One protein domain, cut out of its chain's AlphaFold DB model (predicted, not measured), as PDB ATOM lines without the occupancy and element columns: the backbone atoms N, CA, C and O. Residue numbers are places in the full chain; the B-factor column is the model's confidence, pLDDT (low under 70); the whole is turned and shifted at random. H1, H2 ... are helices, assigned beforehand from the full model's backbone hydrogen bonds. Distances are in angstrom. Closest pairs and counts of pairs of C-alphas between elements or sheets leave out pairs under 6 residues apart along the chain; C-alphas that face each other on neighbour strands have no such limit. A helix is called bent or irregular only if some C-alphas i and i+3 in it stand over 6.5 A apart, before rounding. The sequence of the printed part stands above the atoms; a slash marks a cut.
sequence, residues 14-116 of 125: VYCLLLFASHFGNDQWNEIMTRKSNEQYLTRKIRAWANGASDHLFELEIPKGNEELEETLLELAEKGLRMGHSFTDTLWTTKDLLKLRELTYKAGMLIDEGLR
ATOM      1  N   VAL A  14       7.895  38.143  43.958       97.69
ATOM      2  CA  VAL A  14       6.573  37.889  43.360       97.69
ATOM      3  C   VAL A  14       5.568  37.443  44.420       97.69
ATOM      4  O   VAL A  14       4.421  37.870  44.399       97.69
ATOM      5  N   TYR A  15       5.995  36.603  45.365       97.38
ATOM      6  CA  TYR A  15       5.104  36.071  46.392       97.38
ATOM      7  C   TYR A  15       4.541  37.180  47.289       97.38
ATOM      8  O   TYR A  15       3.324  37.295  47.420       97.38
ATOM      9  N   CYS A  16       5.402  38.050  47.824       98.00
ATOM     10  CA  CYS A  16       4.978  39.203  48.616       98.00
ATOM     11  C   CYS A  16       4.120  40.183  47.803       98.00
ATOM     12  O   CYS A  16       3.128  40.692  48.321       98.00
ATOM     13  N   LEU A  17       4.451  40.407  46.525       98.12
ATOM     14  CA  LEU A  17       3.664  41.268  45.638       98.12
ATOM     15  C   LEU A  17       2.235  40.734  45.440       98.12
ATOM     16  O   LEU A  17       1.280  41.505  45.503       98.12
ATOM     17  N   LEU A  18       2.078  39.419  45.249       97.94
ATOM     18  CA  LEU A  18       0.772  38.765  45.115       97.94
ATOM     19  C   LEU A  18      -0.030  38.803  46.419       97.94
ATOM     20  O   LEU A  18      -1.230  39.080  46.389       97.94
ATOM     21  N   LEU A  19       0.622  38.550  47.559       96.94
ATOM     22  CA  LEU A  19      -0.027  38.645  48.866       96.94
ATOM     23  C   LEU A  19      -0.519  40.070  49.124       96.94
ATOM     24  O   LEU A  19      -1.700  40.248  49.408       96.94
ATOM     25  N   PHE A  20       0.323  41.086  48.908       97.75
ATOM     26  CA  PHE A  20      -0.080  42.490  48.998       97.75
ATOM     27  C   PHE A  20      -1.256  42.811  48.061       97.75
ATOM     28  O   PHE A  20      -2.263  43.381  48.488       97.75
ATOM     29  N   ALA A  21      -1.174  42.382  46.797       98.06
ATOM     30  CA  ALA A  21      -2.219  42.611  45.802       98.06
ATOM     31  C   ALA A  21      -3.568  41.978  46.180       98.06
ATOM     32  O   ALA A  21      -4.615  42.515  45.817       98.06
ATOM     33  N   SER A  22      -3.570  40.878  46.940       96.88
ATOM     34  CA  SER A  22      -4.799  40.206  47.386       96.88
ATOM     35  C   SER A  22      -5.674  41.061  48.316       96.88
ATOM     36  O   SER A  22      -6.868  40.795  48.467       96.88
ATOM     37  N   HIS A  23      -5.119  42.130  48.897       97.25
ATOM     38  CA  HIS A  23      -5.879  43.089  49.700       97.25
ATOM     39  C   HIS A  23      -6.673  44.091  48.854       97.25
ATOM     40  O   HIS A  23      -7.558  44.777  49.382       97.25
ATOM     41  N   PHE A  24      -6.389  44.193  47.554       96.44
ATOM     42  CA  PHE A  24      -7.192  44.994  46.641       96.44
ATOM     43  C   PHE A  24      -8.523  44.295  46.372       96.44
ATOM     44  O   PHE A  24      -8.571  43.155  45.925       96.44
ATOM     45  N   GLY A  25      -9.626  44.995  46.634       92.94
ATOM     46  CA  GLY A  25     -10.972  44.464  46.404       92.94
ATOM     47  C   GLY A  25     -11.567  43.675  47.570       92.94
ATOM     48  O   GLY A  25     -12.699  43.209  47.446       92.94
ATOM     49  N   ASN A  26     -10.875  43.574  48.712       94.75
ATOM     50  CA  ASN A  26     -11.502  43.082  49.939       94.75
ATOM     51  C   ASN A  26     -12.579  44.065  50.452       94.75
ATOM     52  O   ASN A  26     -12.688  45.206  49.989       94.75
ATOM     53  N   ASP A  27     -13.380  43.643  51.432       96.06
ATOM     54  CA  ASP A  27     -14.490  44.456  51.952       96.06
ATOM     55  C   ASP A  27     -14.041  45.831  52.464       96.06
ATOM     56  O   ASP A  27     -14.724  46.834  52.250       96.06
ATOM     57  N   GLN A  28     -12.868  45.902  53.096       95.88
ATOM     58  CA  GLN A  28     -12.325  47.150  53.622       95.88
ATOM     59  C   GLN A  28     -11.865  48.095  52.507       95.88
ATOM     60  O   GLN A  28     -12.134  49.294  52.572       95.88
ATOM     61  N   TRP A  29     -11.212  47.570  51.469       96.38
ATOM     62  CA  TRP A  29     -10.870  48.319  50.263       96.38
ATOM     63  C   TRP A  29     -12.134  48.888  49.616       96.38
ATOM     64  O   TRP A  29     -12.219  50.089  49.363       96.38
ATOM     65  N   ASN A  30     -13.153  48.051  49.410       95.56
ATOM     66  CA  ASN A  30     -14.414  48.474  48.802       95.56
ATOM     67  C   ASN A  30     -15.119  49.544  49.647       95.56
ATOM     68  O   ASN A  30     -15.644  50.517  49.100       95.56
ATOM     69  N   GLU A  31     -15.087  49.413  50.975       94.88
ATOM     70  CA  GLU A  31     -15.605  50.427  51.895       94.88
ATOM     71  C   GLU A  31     -14.897  51.775  51.696       94.88
ATOM     72  O   GLU A  31     -15.562  52.796  51.506       94.88
ATOM     73  N   ILE A  32     -13.560  51.777  51.704       95.69
ATOM     74  CA  ILE A  32     -12.731  52.979  51.537       95.69
ATOM     75  C   ILE A  32     -12.991  53.653  50.184       95.69
ATOM     76  O   ILE A  32     -13.079  54.877  50.109       95.69
ATOM     77  N   MET A  33     -13.119  52.859  49.120       93.75
ATOM     78  CA  MET A  33     -13.227  53.370  47.753       93.75
ATOM     79  C   MET A  33     -14.619  53.904  47.402       93.75
ATOM     80  O   MET A  33     -14.746  54.718  46.488       93.75
ATOM     81  N   THR A  34     -15.666  53.468  48.106       91.94
ATOM     82  CA  THR A  34     -17.059  53.818  47.772       91.94
ATOM     83  C   THR A  34     -17.704  54.793  48.751       91.94
ATOM     84  O   THR A  34     -18.595  55.557  48.364       91.94
ATOM     85  N   ARG A  35     -17.288  54.802  50.023       86.31
ATOM     86  CA  ARG A  35     -17.924  55.641  51.043       86.31
ATOM     87  C   ARG A  35     -17.338  57.045  51.067       86.31
ATOM     88  O   ARG A  35     -16.137  57.244  51.201       86.31
ATOM     89  N   LYS A  36     -18.223  58.046  51.047       84.62
ATOM     90  CA  LYS A  36     -17.860  59.425  51.390       84.62
ATOM     91  C   LYS A  36     -17.780  59.561  52.909       84.62
ATOM     92  O   LYS A  36     -18.750  59.277  53.608       84.62
ATOM     93  N   SER A  37     -16.651  60.038  53.410       85.62
ATOM     94  CA  SER A  37     -16.436  60.337  54.826       85.62
ATOM     95  C   SER A  37     -15.525  61.552  54.979       85.62
ATOM     96  O   SER A  37     -14.899  61.983  54.014       85.62
ATOM     97  N   ASN A  38     -15.416  62.093  56.194       92.62
ATOM     98  CA  ASN A  38     -14.377  63.082  56.483       92.62
ATOM     99  C   ASN A  38     -12.968  62.462  56.377       92.62
ATOM    100  O   ASN A  38     -12.802  61.239  56.447       92.62
ATOM    101  N   GLU A  39     -11.963  63.321  56.215       91.00
ATOM    102  CA  GLU A  39     -10.574  62.926  55.958       91.00
ATOM    103  C   GLU A  39      -9.948  62.149  57.120       91.00
ATOM    104  O   GLU A  39      -9.179  61.218  56.887       91.00
ATOM    105  N   GLN A  40     -10.299  62.470  58.370       92.69
ATOM    106  CA  GLN A  40      -9.760  61.769  59.539       92.69
ATOM    107  C   GLN A  40     -10.283  60.332  59.619       92.69
ATOM    108  O   GLN A  40      -9.515  59.398  59.860       92.69
ATOM    109  N   TYR A  41     -11.584  60.135  59.401       93.44
ATOM    110  CA  TYR A  41     -12.184  58.804  59.359       93.44
ATOM    111  C   TYR A  41     -11.620  57.986  58.202       93.44
ATOM    112  O   TYR A  41     -11.230  56.834  58.405       93.44
ATOM    113  N   LEU A  42     -11.524  58.599  57.017       94.88
ATOM    114  CA  LEU A  42     -10.938  57.964  55.844       94.88
ATOM    115  C   LEU A  42      -9.503  57.526  56.147       94.88
ATOM    116  O   LEU A  42      -9.200  56.343  56.061       94.88
ATOM    117  N   THR A  43      -8.662  58.435  56.638       95.50
ATOM    118  CA  THR A  43      -7.275  58.144  57.030       95.50
ATOM    119  C   THR A  43      -7.187  56.960  57.992       95.50
ATOM    120  O   THR A  43      -6.352  56.080  57.800       95.50
ATOM    121  N   ARG A  44      -8.060  56.878  59.007       94.81
ATOM    122  CA  ARG A  44      -8.075  55.739  59.942       94.81
ATOM    123  C   ARG A  44      -8.393  54.416  59.250       94.81
ATOM    124  O   ARG A  44      -7.757  53.411  59.558       94.81
ATOM    125  N   LYS A  45      -9.358  54.405  58.329       96.50
ATOM    126  CA  LYS A  45      -9.711  53.212  57.548       96.50
ATOM    127  C   LYS A  45      -8.583  52.787  56.618       96.50
ATOM    128  O   LYS A  45      -8.272  51.600  56.575       96.50
ATOM    129  N   ILE A  46      -7.950  53.752  55.951       96.81
ATOM    130  CA  ILE A  46      -6.790  53.534  55.082       96.81
ATOM    131  C   ILE A  46      -5.632  52.930  55.874       96.81
ATOM    132  O   ILE A  46      -5.095  51.910  55.464       96.81
ATOM    133  N   ARG A  47      -5.286  53.500  57.033       96.62
ATOM    134  CA  ARG A  47      -4.223  52.962  57.897       96.62
ATOM    135  C   ARG A  47      -4.515  51.542  58.347       96.62
ATOM    136  O   ARG A  47      -3.625  50.711  58.298       96.62
ATOM    137  N   ALA A  48      -5.750  51.258  58.756       96.38
ATOM    138  CA  ALA A  48      -6.131  49.910  59.161       96.38
ATOM    139  C   ALA A  48      -6.024  48.906  57.999       96.38
ATOM    140  O   ALA A  48      -5.590  47.783  58.215       96.38
ATOM    141  N   TRP A  49      -6.388  49.308  56.775       97.69
ATOM    142  CA  TRP A  49      -6.218  48.463  55.590       97.69
ATOM    143  C   TRP A  49      -4.732  48.246  55.298       97.69
ATOM    144  O   TRP A  49      -4.294  47.114  55.124       97.69
ATOM    145  N   ALA A  50      -3.958  49.334  55.304       97.38
ATOM    146  CA  ALA A  50      -2.538  49.308  54.999       97.38
ATOM    147  C   ALA A  50      -1.766  48.489  56.028       97.38
ATOM    148  O   ALA A  50      -0.890  47.747  55.633       97.38
ATOM    149  N   ASN A  51      -2.123  48.566  57.312       96.38
ATOM    150  CA  ASN A  51      -1.481  47.799  58.375       96.38
ATOM    151  C   ASN A  51      -1.560  46.286  58.141       96.38
ATOM    152  O   ASN A  51      -0.575  45.609  58.365       96.38
ATOM    153  N   GLY A  52      -2.696  45.767  57.661       94.75
ATOM    154  CA  GLY A  52      -2.791  44.349  57.308       94.75
ATOM    155  C   GLY A  52      -2.178  44.022  55.946       94.75
ATOM    156  O   GLY A  52      -1.619  42.950  55.768       94.75
ATOM    157  N   ALA A  53      -2.288  44.928  54.969       96.88
ATOM    158  CA  ALA A  53      -1.779  44.680  53.621       96.88
ATOM    159  C   ALA A  53      -0.245  44.726  53.554       96.88
ATOM    160  O   ALA A  53       0.373  43.859  52.938       96.88
ATOM    161  N   SER A  54       0.380  45.742  54.158       97.31
ATOM    162  CA  SER A  54       1.818  45.995  54.024       97.31
ATOM    163  C   SER A  54       2.706  45.152  54.932       97.31
ATOM    164  O   SER A  54       3.923  45.202  54.755       97.31
ATOM    165  N   ASP A  55       2.136  44.285  55.772       95.81
ATOM    166  CA  ASP A  55       2.876  43.222  56.464       95.81
ATOM    167  C   ASP A  55       3.698  42.374  55.470       95.81
ATOM    168  O   ASP A  55       4.863  42.048  55.705       95.81
ATOM    169  N   HIS A  56       3.141  42.115  54.285       95.62
ATOM    170  CA  HIS A  56       3.818  41.382  53.212       95.62
ATOM    171  C   HIS A  56       4.995  42.142  52.582       95.62
ATOM    172  O   HIS A  56       5.787  41.544  51.855       95.62
ATOM    173  N   LEU A  57       5.137  43.445  52.843       96.75
ATOM    174  CA  LEU A  57       6.216  44.272  52.296       96.75
ATOM    175  C   LEU A  57       7.474  44.278  53.179       96.75
ATOM    176  O   LEU A  57       8.524  44.703  52.702       96.75
ATOM    177  N   PHE A  58       7.416  43.786  54.426       94.81
ATOM    178  CA  PHE A  58       8.603  43.687  55.294       94.81
ATOM    179  C   PHE A  58       9.665  42.729  54.750       94.81
ATOM    180  O   PHE A  58      10.860  42.966  54.914       94.81
ATOM    181  N   GLU A  59       9.229  41.653  54.101       94.19
ATOM    182  CA  GLU A  59      10.101  40.613  53.551       94.19
ATOM    183  C   GLU A  59      10.071  40.569  52.016       94.19
ATOM    184  O   GLU A  59      10.456  39.572  51.391       94.19
ATOM    185  N   LEU A  60       9.638  41.674  51.398       97.19
ATOM    186  CA  LEU A  60       9.726  41.865  49.960       97.19
ATOM    187  C   LEU A  60      11.201  41.875  49.542       97.19
ATOM    188  O   LEU A  60      11.966  42.778  49.881       97.19
ATOM    189  N   GLU A  61      11.603  40.868  48.772       96.88
ATOM    190  CA  GLU A  61      12.937  40.831  48.183       96.88
ATOM    191  C   GLU A  61      12.952  41.629  46.883       96.88
ATOM    192  O   GLU A  61      12.178  41.351  45.971       96.88
ATOM    193  N   ILE A  62      13.857  42.599  46.790       96.62
ATOM    194  CA  ILE A  62      14.005  43.446  45.609       96.62
ATOM    195  C   ILE A  62      15.082  42.827  44.701       96.62
ATOM    196  O   ILE A  62      16.254  42.778  45.097       96.62
ATOM    197  N   PRO A  63      14.714  42.303  43.515       93.75
ATOM    198  CA  PRO A  63      15.671  41.719  42.587       93.75
ATOM    199  C   PRO A  63      16.561  42.810  41.994       93.75
ATOM    200  O   PRO A  63      16.092  43.903  41.708       93.75
ATOM    201  N   LYS A  64      17.839  42.495  41.776       92.88
ATOM    202  CA  LYS A  64      18.789  43.425  41.157       92.88
ATOM    203  C   LYS A  64      18.844  43.278  39.641       92.88
ATOM    204  O   LYS A  64      18.661  42.178  39.121       92.88
ATOM    205  N   GLY A  65      19.225  44.352  38.956       90.56
ATOM    206  CA  GLY A  65      19.540  44.357  37.525       90.56
ATOM    207  C   GLY A  65      18.451  44.951  36.632       90.56
ATOM    208  O   GLY A  65      18.636  44.991  35.419       90.56
ATOM    209  N   ASN A  66      17.356  45.436  37.218       94.75
ATOM    210  CA  ASN A  66      16.363  46.270  36.547       94.75
ATOM    211  C   ASN A  66      16.074  47.466  37.460       94.75
ATOM    212  O   ASN A  66      15.290  47.353  38.397       94.75
ATOM    213  N   GLU A  67      16.728  48.595  37.183       97.31
ATOM    214  CA  GLU A  67      16.663  49.809  38.008       97.31
ATOM    215  C   GLU A  67      15.224  50.309  38.187       97.31
ATOM    216  O   GLU A  67      14.818  50.634  39.298       97.31
ATOM    217  N   GLU A  68      14.405  50.265  37.134       98.00
ATOM    218  CA  GLU A  68      13.017  50.718  37.216       98.00
ATOM    219  C   GLU A  68      12.154  49.799  38.098       98.00
ATOM    220  O   GLU A  68      11.292  50.276  38.845       98.00
ATOM    221  N   LEU A  69      12.385  48.482  38.049       98.12
ATOM    222  CA  LEU A  69      11.722  47.529  38.944       98.12
ATOM    223  C   LEU A  69      12.174  47.731  40.392       98.12
ATOM    224  O   LEU A  69      11.336  47.737  41.295       98.12
ATOM    225  N   GLU A  70      13.478  47.919  40.602       98.25
ATOM    226  CA  GLU A  70      14.064  48.186  41.916       98.25
ATOM    227  C   GLU A  70      13.430  49.426  42.555       98.25
ATOM    228  O   GLU A  70      12.899  49.344  43.665       98.25
ATOM    229  N   GLU A  71      13.399  50.547  41.835       98.56
ATOM    230  CA  GLU A  71      12.781  51.795  42.294       98.56
ATOM    231  C   GLU A  71      11.278  51.641  42.551       98.56
ATOM    232  O   GLU A  71      10.773  52.102  43.576       98.56
ATOM    233  N   THR A  72      10.559  50.945  41.664       98.75
ATOM    234  CA  THR A  72       9.110  50.731  41.803       98.75
ATOM    235  C   THR A  72       8.779  49.923  43.061       98.75
ATOM    236  O   THR A  72       7.855  50.276  43.802       98.75
ATOM    237  N   LEU A  73       9.529  48.850  43.333       98.62
ATOM    238  CA  LEU A  73       9.332  48.012  44.520       98.62
ATOM    239  C   LEU A  73       9.747  48.735  45.806       98.62
ATOM    240  O   LEU A  73       9.064  48.598  46.822       98.62
ATOM    241  N   LEU A  74      10.821  49.532  45.764       98.44
ATOM    242  CA  LEU A  74      11.233  50.380  46.885       98.44
ATOM    243  C   LEU A  74      10.161  51.417  47.223       98.44
ATOM    244  O   LEU A  74       9.784  51.542  48.387       98.44
ATOM    245  N   GLU A  75       9.629  52.117  46.219       98.62
ATOM    246  CA  GLU A  75       8.570  53.108  46.417       98.62
ATOM    247  C   GLU A  75       7.298  52.455  46.982       98.62
ATOM    248  O   GLU A  75       6.670  52.999  47.897       98.62
ATOM    249  N   LEU A  76       6.929  51.273  46.475       98.69
ATOM    250  CA  LEU A  76       5.801  50.492  46.984       98.69
ATOM    251  C   LEU A  76       5.993  50.130  48.462       98.69
ATOM    252  O   LEU A  76       5.103  50.398  49.275       98.69
ATOM    253  N   ALA A  77       7.148  49.555  48.808       98.25
ATOM    254  CA  ALA A  77       7.480  49.160  50.173       98.25
ATOM    255  C   ALA A  77       7.495  50.370  51.113       98.25
ATOM    256  O   ALA A  77       6.810  50.362  52.135       98.25
ATOM    257  N   GLU A  78       8.194  51.445  50.746       97.75
ATOM    258  CA  GLU A  78       8.292  52.654  51.565       97.75
ATOM    259  C   GLU A  78       6.910  53.262  51.827       97.75
ATOM    260  O   GLU A  78       6.548  53.520  52.979       97.75
ATOM    261  N   LYS A  79       6.099  53.463  50.781       97.88
ATOM    262  CA  LYS A  79       4.764  54.055  50.938       97.88
ATOM    263  C   LYS A  79       3.822  53.142  51.711       97.88
ATOM    264  O   LYS A  79       3.122  53.628  52.599       97.88
ATOM    265  N   GLY A  80       3.797  51.848  51.394       97.81
ATOM    266  CA  GLY A  80       2.925  50.876  52.054       97.81
ATOM    267  C   GLY A  80       3.243  50.741  53.542       97.81
ATOM    268  O   GLY A  80       2.342  50.823  54.383       97.81
ATOM    269  N   LEU A  81       4.528  50.623  53.887       97.50
ATOM    270  CA  LEU A  81       4.982  50.530  55.276       97.50
ATOM    271  C   LEU A  81       4.776  51.849  56.027       97.50
ATOM    272  O   LEU A  81       4.316  51.850  57.172       97.50
ATOM    273  N   ARG A  82       5.019  52.995  55.381       97.31
ATOM    274  CA  ARG A  82       4.734  54.308  55.975       97.31
ATOM    275  C   ARG A  82       3.245  54.504  56.252       97.31
ATOM    276  O   ARG A  82       2.876  55.089  57.267       97.31
ATOM    277  N   MET A  83       2.384  54.017  55.365       97.19
ATOM    278  CA  MET A  83       0.936  54.123  55.512       97.19
ATOM    279  C   MET A  83       0.389  53.206  56.614       97.19
ATOM    280  O   MET A  83      -0.477  53.640  57.373       97.19
ATOM    281  N   GLY A  84       0.888  51.969  56.710       96.44
ATOM    282  CA  GLY A  84       0.384  50.950  57.639       96.44
ATOM    283  C   GLY A  84       1.036  50.940  59.024       96.44
ATOM    284  O   GLY A  84       0.369  50.603  59.999       96.44
ATOM    285  N   HIS A  85       2.312  51.325  59.131       94.75
ATOM    286  CA  HIS A  85       3.129  51.056  60.326       94.75
ATOM    287  C   HIS A  85       3.855  52.281  60.900       94.75
ATOM    288  O   HIS A  85       4.536  52.163  61.916       94.75
ATOM    289  N   SER A  86       3.723  53.472  60.301       89.75
ATOM    290  CA  SER A  86       4.315  54.689  60.874       89.75
ATOM    291  C   SER A  86       3.337  55.471  61.756       89.75
ATOM    292  O   SER A  86       2.183  55.705  61.398       89.75
ATOM    293  N   PHE A  87       3.835  55.971  62.887       81.56
ATOM    294  CA  PHE A  87       3.110  56.884  63.774       81.56
ATOM    295  C   PHE A  87       3.246  58.333  63.282       81.56
ATOM    296  O   PHE A  87       3.987  59.128  63.853       81.56
ATOM    297  N   THR A  88       2.577  58.667  62.176       87.19
ATOM    298  CA  THR A  88       2.571  60.030  61.608       87.19
ATOM    299  C   THR A  88       1.215  60.715  61.784       87.19
ATOM    300  O   THR A  88       0.197  60.050  61.987       87.19
ATOM    301  N   ASP A  89       1.175  62.037  61.603       90.00
ATOM    302  CA  ASP A  89      -0.065  62.827  61.475       90.00
ATOM    303  C   ASP A  89      -0.527  62.978  60.012       90.00
ATOM    304  O   ASP A  89      -1.420  63.761  59.699       90.00
ATOM    305  N   THR A  90       0.080  62.230  59.084       94.69
ATOM    306  CA  THR A  90      -0.260  62.301  57.659       94.69
ATOM    307  C   THR A  90      -1.703  61.860  57.425       94.69
ATOM    308  O   THR A  90      -2.087  60.746  57.802       94.69
ATOM    309  N   LEU A  91      -2.486  62.722  56.775       95.44
ATOM    310  CA  LEU A  91      -3.793  62.366  56.236       95.44
ATOM    311  C   LEU A  91      -3.601  61.621  54.918       95.44
ATOM    312  O   LEU A  91      -2.856  62.072  54.051       95.44
ATOM    313  N   TRP A  92      -4.273  60.483  54.788       95.44
ATOM    314  CA  TRP A  92      -4.230  59.645  53.596       95.44
ATOM    315  C   TRP A  92      -5.545  59.748  52.835       95.44
ATOM    316  O   TRP A  92      -6.623  59.895  53.419       95.44
ATOM    317  N   THR A  93      -5.452  59.630  51.519       95.94
ATOM    318  CA  THR A  93      -6.574  59.732  50.593       95.94
ATOM    319  C   THR A  93      -6.713  58.461  49.762       95.94
ATOM    320  O   THR A  93      -5.804  57.635  49.674       95.94
ATOM    321  N   THR A  94      -7.845  58.314  49.076       95.81
ATOM    322  CA  THR A  94      -8.029  57.231  48.097       95.81
ATOM    323  C   THR A  94      -7.024  57.306  46.946       95.81
ATOM    324  O   THR A  94      -6.700  56.277  46.360       95.81
ATOM    325  N   LYS A  95      -6.470  58.489  46.641       96.06
ATOM    326  CA  LYS A  95      -5.402  58.632  45.642       96.06
ATOM    327  C   LYS A  95      -4.110  57.952  46.091       96.06
ATOM    328  O   LYS A  95      -3.449  57.329  45.269       96.06
ATOM    329  N   ASP A  96      -3.783  58.018  47.379       97.00
ATOM    330  CA  ASP A  96      -2.585  57.369  47.923       97.00
ATOM    331  C   ASP A  96      -2.695  55.839  47.838       97.00
ATOM    332  O   ASP A  96      -1.748  55.165  47.441       97.00
ATOM    333  N   LEU A  97      -3.878  55.286  48.123       96.12
ATOM    334  CA  LEU A  97      -4.178  53.863  47.915       96.12
ATOM    335  C   LEU A  97      -4.100  53.445  46.449       96.12
ATOM    336  O   LEU A  97      -3.514  52.414  46.123       96.12
ATOM    337  N   LEU A  98      -4.688  54.245  45.559       96.88
ATOM    338  CA  LEU A  98      -4.625  53.991  44.124       96.88
ATOM    339  C   LEU A  98      -3.180  54.008  43.619       96.88
ATOM    340  O   LEU A  98      -2.848  53.198  42.757       96.88
ATOM    341  N   LYS A  99      -2.312  54.846  44.200       98.25
ATOM    342  CA  LYS A  99      -0.881  54.837  43.888       98.25
ATOM    343  C   LYS A  99      -0.203  53.529  44.305       98.25
ATOM    344  O   LYS A  99       0.597  53.008  43.535       98.25
ATOM    345  N   LEU A 100      -0.541  52.950  45.460       98.31
ATOM    346  CA  LEU A 100      -0.023  51.626  45.847       98.31
ATOM    347  C   LEU A 100      -0.447  50.538  44.848       98.31
ATOM    348  O   LEU A 100       0.363  49.690  44.476       98.31
ATOM    349  N   ARG A 101      -1.695  50.591  44.367       97.94
ATOM    350  CA  ARG A 101      -2.192  49.673  43.328       97.94
ATOM    351  C   ARG A 101      -1.452  49.849  42.005       97.94
ATOM    352  O   ARG A 101      -1.023  48.866  41.414       97.94
ATOM    353  N   GLU A 102      -1.262  51.091  41.570       97.75
ATOM    354  CA  GLU A 102      -0.506  51.422  40.358       97.75
ATOM    355  C   GLU A 102       0.934  50.897  40.427       97.75
ATOM    356  O   GLU A 102       1.383  50.236  39.494       97.75
ATOM    357  N   LEU A 103       1.639  51.131  41.540       98.69
ATOM    358  CA  LEU A 103       2.998  50.622  41.753       98.69
ATOM    359  C   LEU A 103       3.040  49.090  41.739       98.69
ATOM    360  O   LEU A 103       3.948  48.506  41.156       98.69
ATOM    361  N   THR A 104       2.030  48.440  42.323       98.38
ATOM    362  CA  THR A 104       1.915  46.974  42.327       98.38
ATOM    363  C   THR A 104       1.777  46.416  40.911       98.38
ATOM    364  O   THR A 104       2.487  45.483  40.542       98.38
ATOM    365  N   TYR A 105       0.902  47.005  40.089       96.88
ATOM    366  CA  TYR A 105       0.726  46.584  38.696       96.88
ATOM    367  C   TYR A 105       1.955  46.902  37.849       96.88
ATOM    368  O   TYR A 105       2.400  46.053  37.079       96.88
ATOM    369  N   LYS A 106       2.555  48.085  38.038       97.56
ATOM    370  CA  LYS A 106       3.812  48.463  37.385       97.56
ATOM    371  C   LYS A 106       4.916  47.444  37.672       97.56
ATOM    372  O   LYS A 106       5.562  46.989  36.736       97.56
ATOM    373  N   ALA A 107       5.084  47.039  38.931       98.31
ATOM    374  CA  ALA A 107       6.053  46.013  39.300       98.31
ATOM    375  C   ALA A 107       5.775  44.673  38.597       98.31
ATOM    376  O   ALA A 107       6.705  44.065  38.079       98.31
ATOM    377  N   GLY A 108       4.511  44.241  38.524       97.25
ATOM    378  CA  GLY A 108       4.123  43.025  37.798       97.25
ATOM    379  C   GLY A 108       4.517  43.060  36.317       97.25
ATOM    380  O   GLY A 108       5.156  42.131  35.834       97.25
ATOM    381  N   MET A 109       4.224  44.163  35.624       96.69
ATOM    382  CA  MET A 109       4.593  44.327  34.210       96.69
ATOM    383  C   MET A 109       6.113  44.340  34.001       96.69
ATOM    384  O   MET A 109       6.615  43.682  33.098       96.69
ATOM    385  N   LEU A 110       6.863  45.028  34.866       96.69
ATOM    386  CA  LEU A 110       8.330  45.063  34.793       96.69
ATOM    387  C   LEU A 110       8.969  43.690  35.055       96.69
ATOM    388  O   LEU A 110      10.035  43.384  34.516       96.69
ATOM    389  N   ILE A 111       8.327  42.853  35.878       96.94
ATOM    390  CA  ILE A 111       8.735  41.458  36.078       96.94
ATOM    391  C   ILE A 111       8.531  40.661  34.784       96.94
ATOM    392  O   ILE A 111       9.462  39.979  34.355       96.94
ATOM    393  N   ASP A 112       7.369  40.779  34.134       96.75
ATOM    394  CA  ASP A 112       7.093  40.118  32.849       96.75
ATOM    395  C   ASP A 112       8.079  40.556  31.755       96.75
ATOM    396  O   ASP A 112       8.666  39.713  31.069       96.75
ATOM    397  N   GLU A 113       8.354  41.857  31.647       93.56
ATOM    398  CA  GLU A 113       9.355  42.398  30.721       93.56
ATOM    399  C   GLU A 113      10.753  41.822  30.987       93.56
ATOM    400  O   GLU A 113      11.453  41.409  30.057       93.56
ATOM    401  N   GLY A 114      11.149  41.714  32.263       93.62
ATOM    402  CA  GLY A 114      12.402  41.074  32.672       93.62
ATOM    403  C   GLY A 114      12.483  39.591  32.287       93.62
ATOM    404  O   GLY A 114      13.565  39.081  31.985       93.62
ATOM    405  N   LEU A 115      11.336  38.911  32.229       95.38
ATOM    406  CA  LEU A 115      11.188  37.536  31.741       95.38
ATOM    407  C   LEU A 115      11.032  37.446  30.213       95.38
ATOM    408  O   LEU A 115      10.943  36.340  29.677       95.38
ATOM    409  N   ARG A 116      11.063  38.584  29.504       95.19
ATOM    410  CA  ARG A 116      10.837  38.704  28.052       95.19
ATOM    411  C   ARG A 116       9.452  38.220  27.623       95.19
ATOM    412  O   ARG A 116       9.293  37.671  26.531       95.19
TER     413      ARG A 116
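Overview. This is residues 14 to 116 of the 125 residues of an uncharacterized protein of viral metagenome (UniProt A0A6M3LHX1). What is the picture? H4 and H5 run side by side as a long hairpin, kinked H3 crosses H4's later part, and short H1 packs on H3 and H5, H2 on H3. What is printed? 103 residues with five named helices, H1 to H5 in order, all helix; compact, radius of gyration of the C-alphas 13.9 A, spans 44 by 25 by 18 A.

Along the chain. Where are the long helices? H5, residues 94 to 114, measures 30.3 A and ends at C-alpha 114 (12.402, 41.074, 32.672); H4 is residues 67 to 85, 26.1 A. H3, residues 39 to 57, 25.4 A, is only just irregular: C-alphas 53 and 56 are 6.51 A apart. The short ones? H1, residues 14 to 21, 10.3 A, begins at C-alpha 14 (6.573, 37.889, 43.360); H2 is residues 27 to 34, 10.6 A.

Arrangement. What touches H5? H4, in a helical hairpin at a shallow tilt of 32 degrees, opposite ways; closest C-alphas Leu 69 and Ala 107, 5.9 A. H1 touches residues 101 to 108 alone, closest C-alphas Leu 17 and Thr 104, 6.8 A. And the hub, H3? With a kink of 39 degrees near residue 51, it touches H4's residues 77 to 85 alone at a steep tilt of 56 degrees, closest C-alphas Asn 51 and Gly 84, 3.7 A. It touches H1 with residues 53 to 57 alone, closest C-alphas Cys 16 and His 56, 5.2 A, and H2, its hairpin partner, with residues 42 to 49 alone, closest C-alphas Gln 28 and Trp 49, 6.5 A. Backbones? Every O i to N i+4 pair is within hydrogen-bond range in H1, H2, H4 and H5, 11 of 15 in H3.

Size, cuts and confidence. How large? The farthest C-alphas, Asn 38 and Arg 116, are 45.1 A apart. Any breaks? The printed part has no cut and no long link; no printed residue is under 70 in pLDDT.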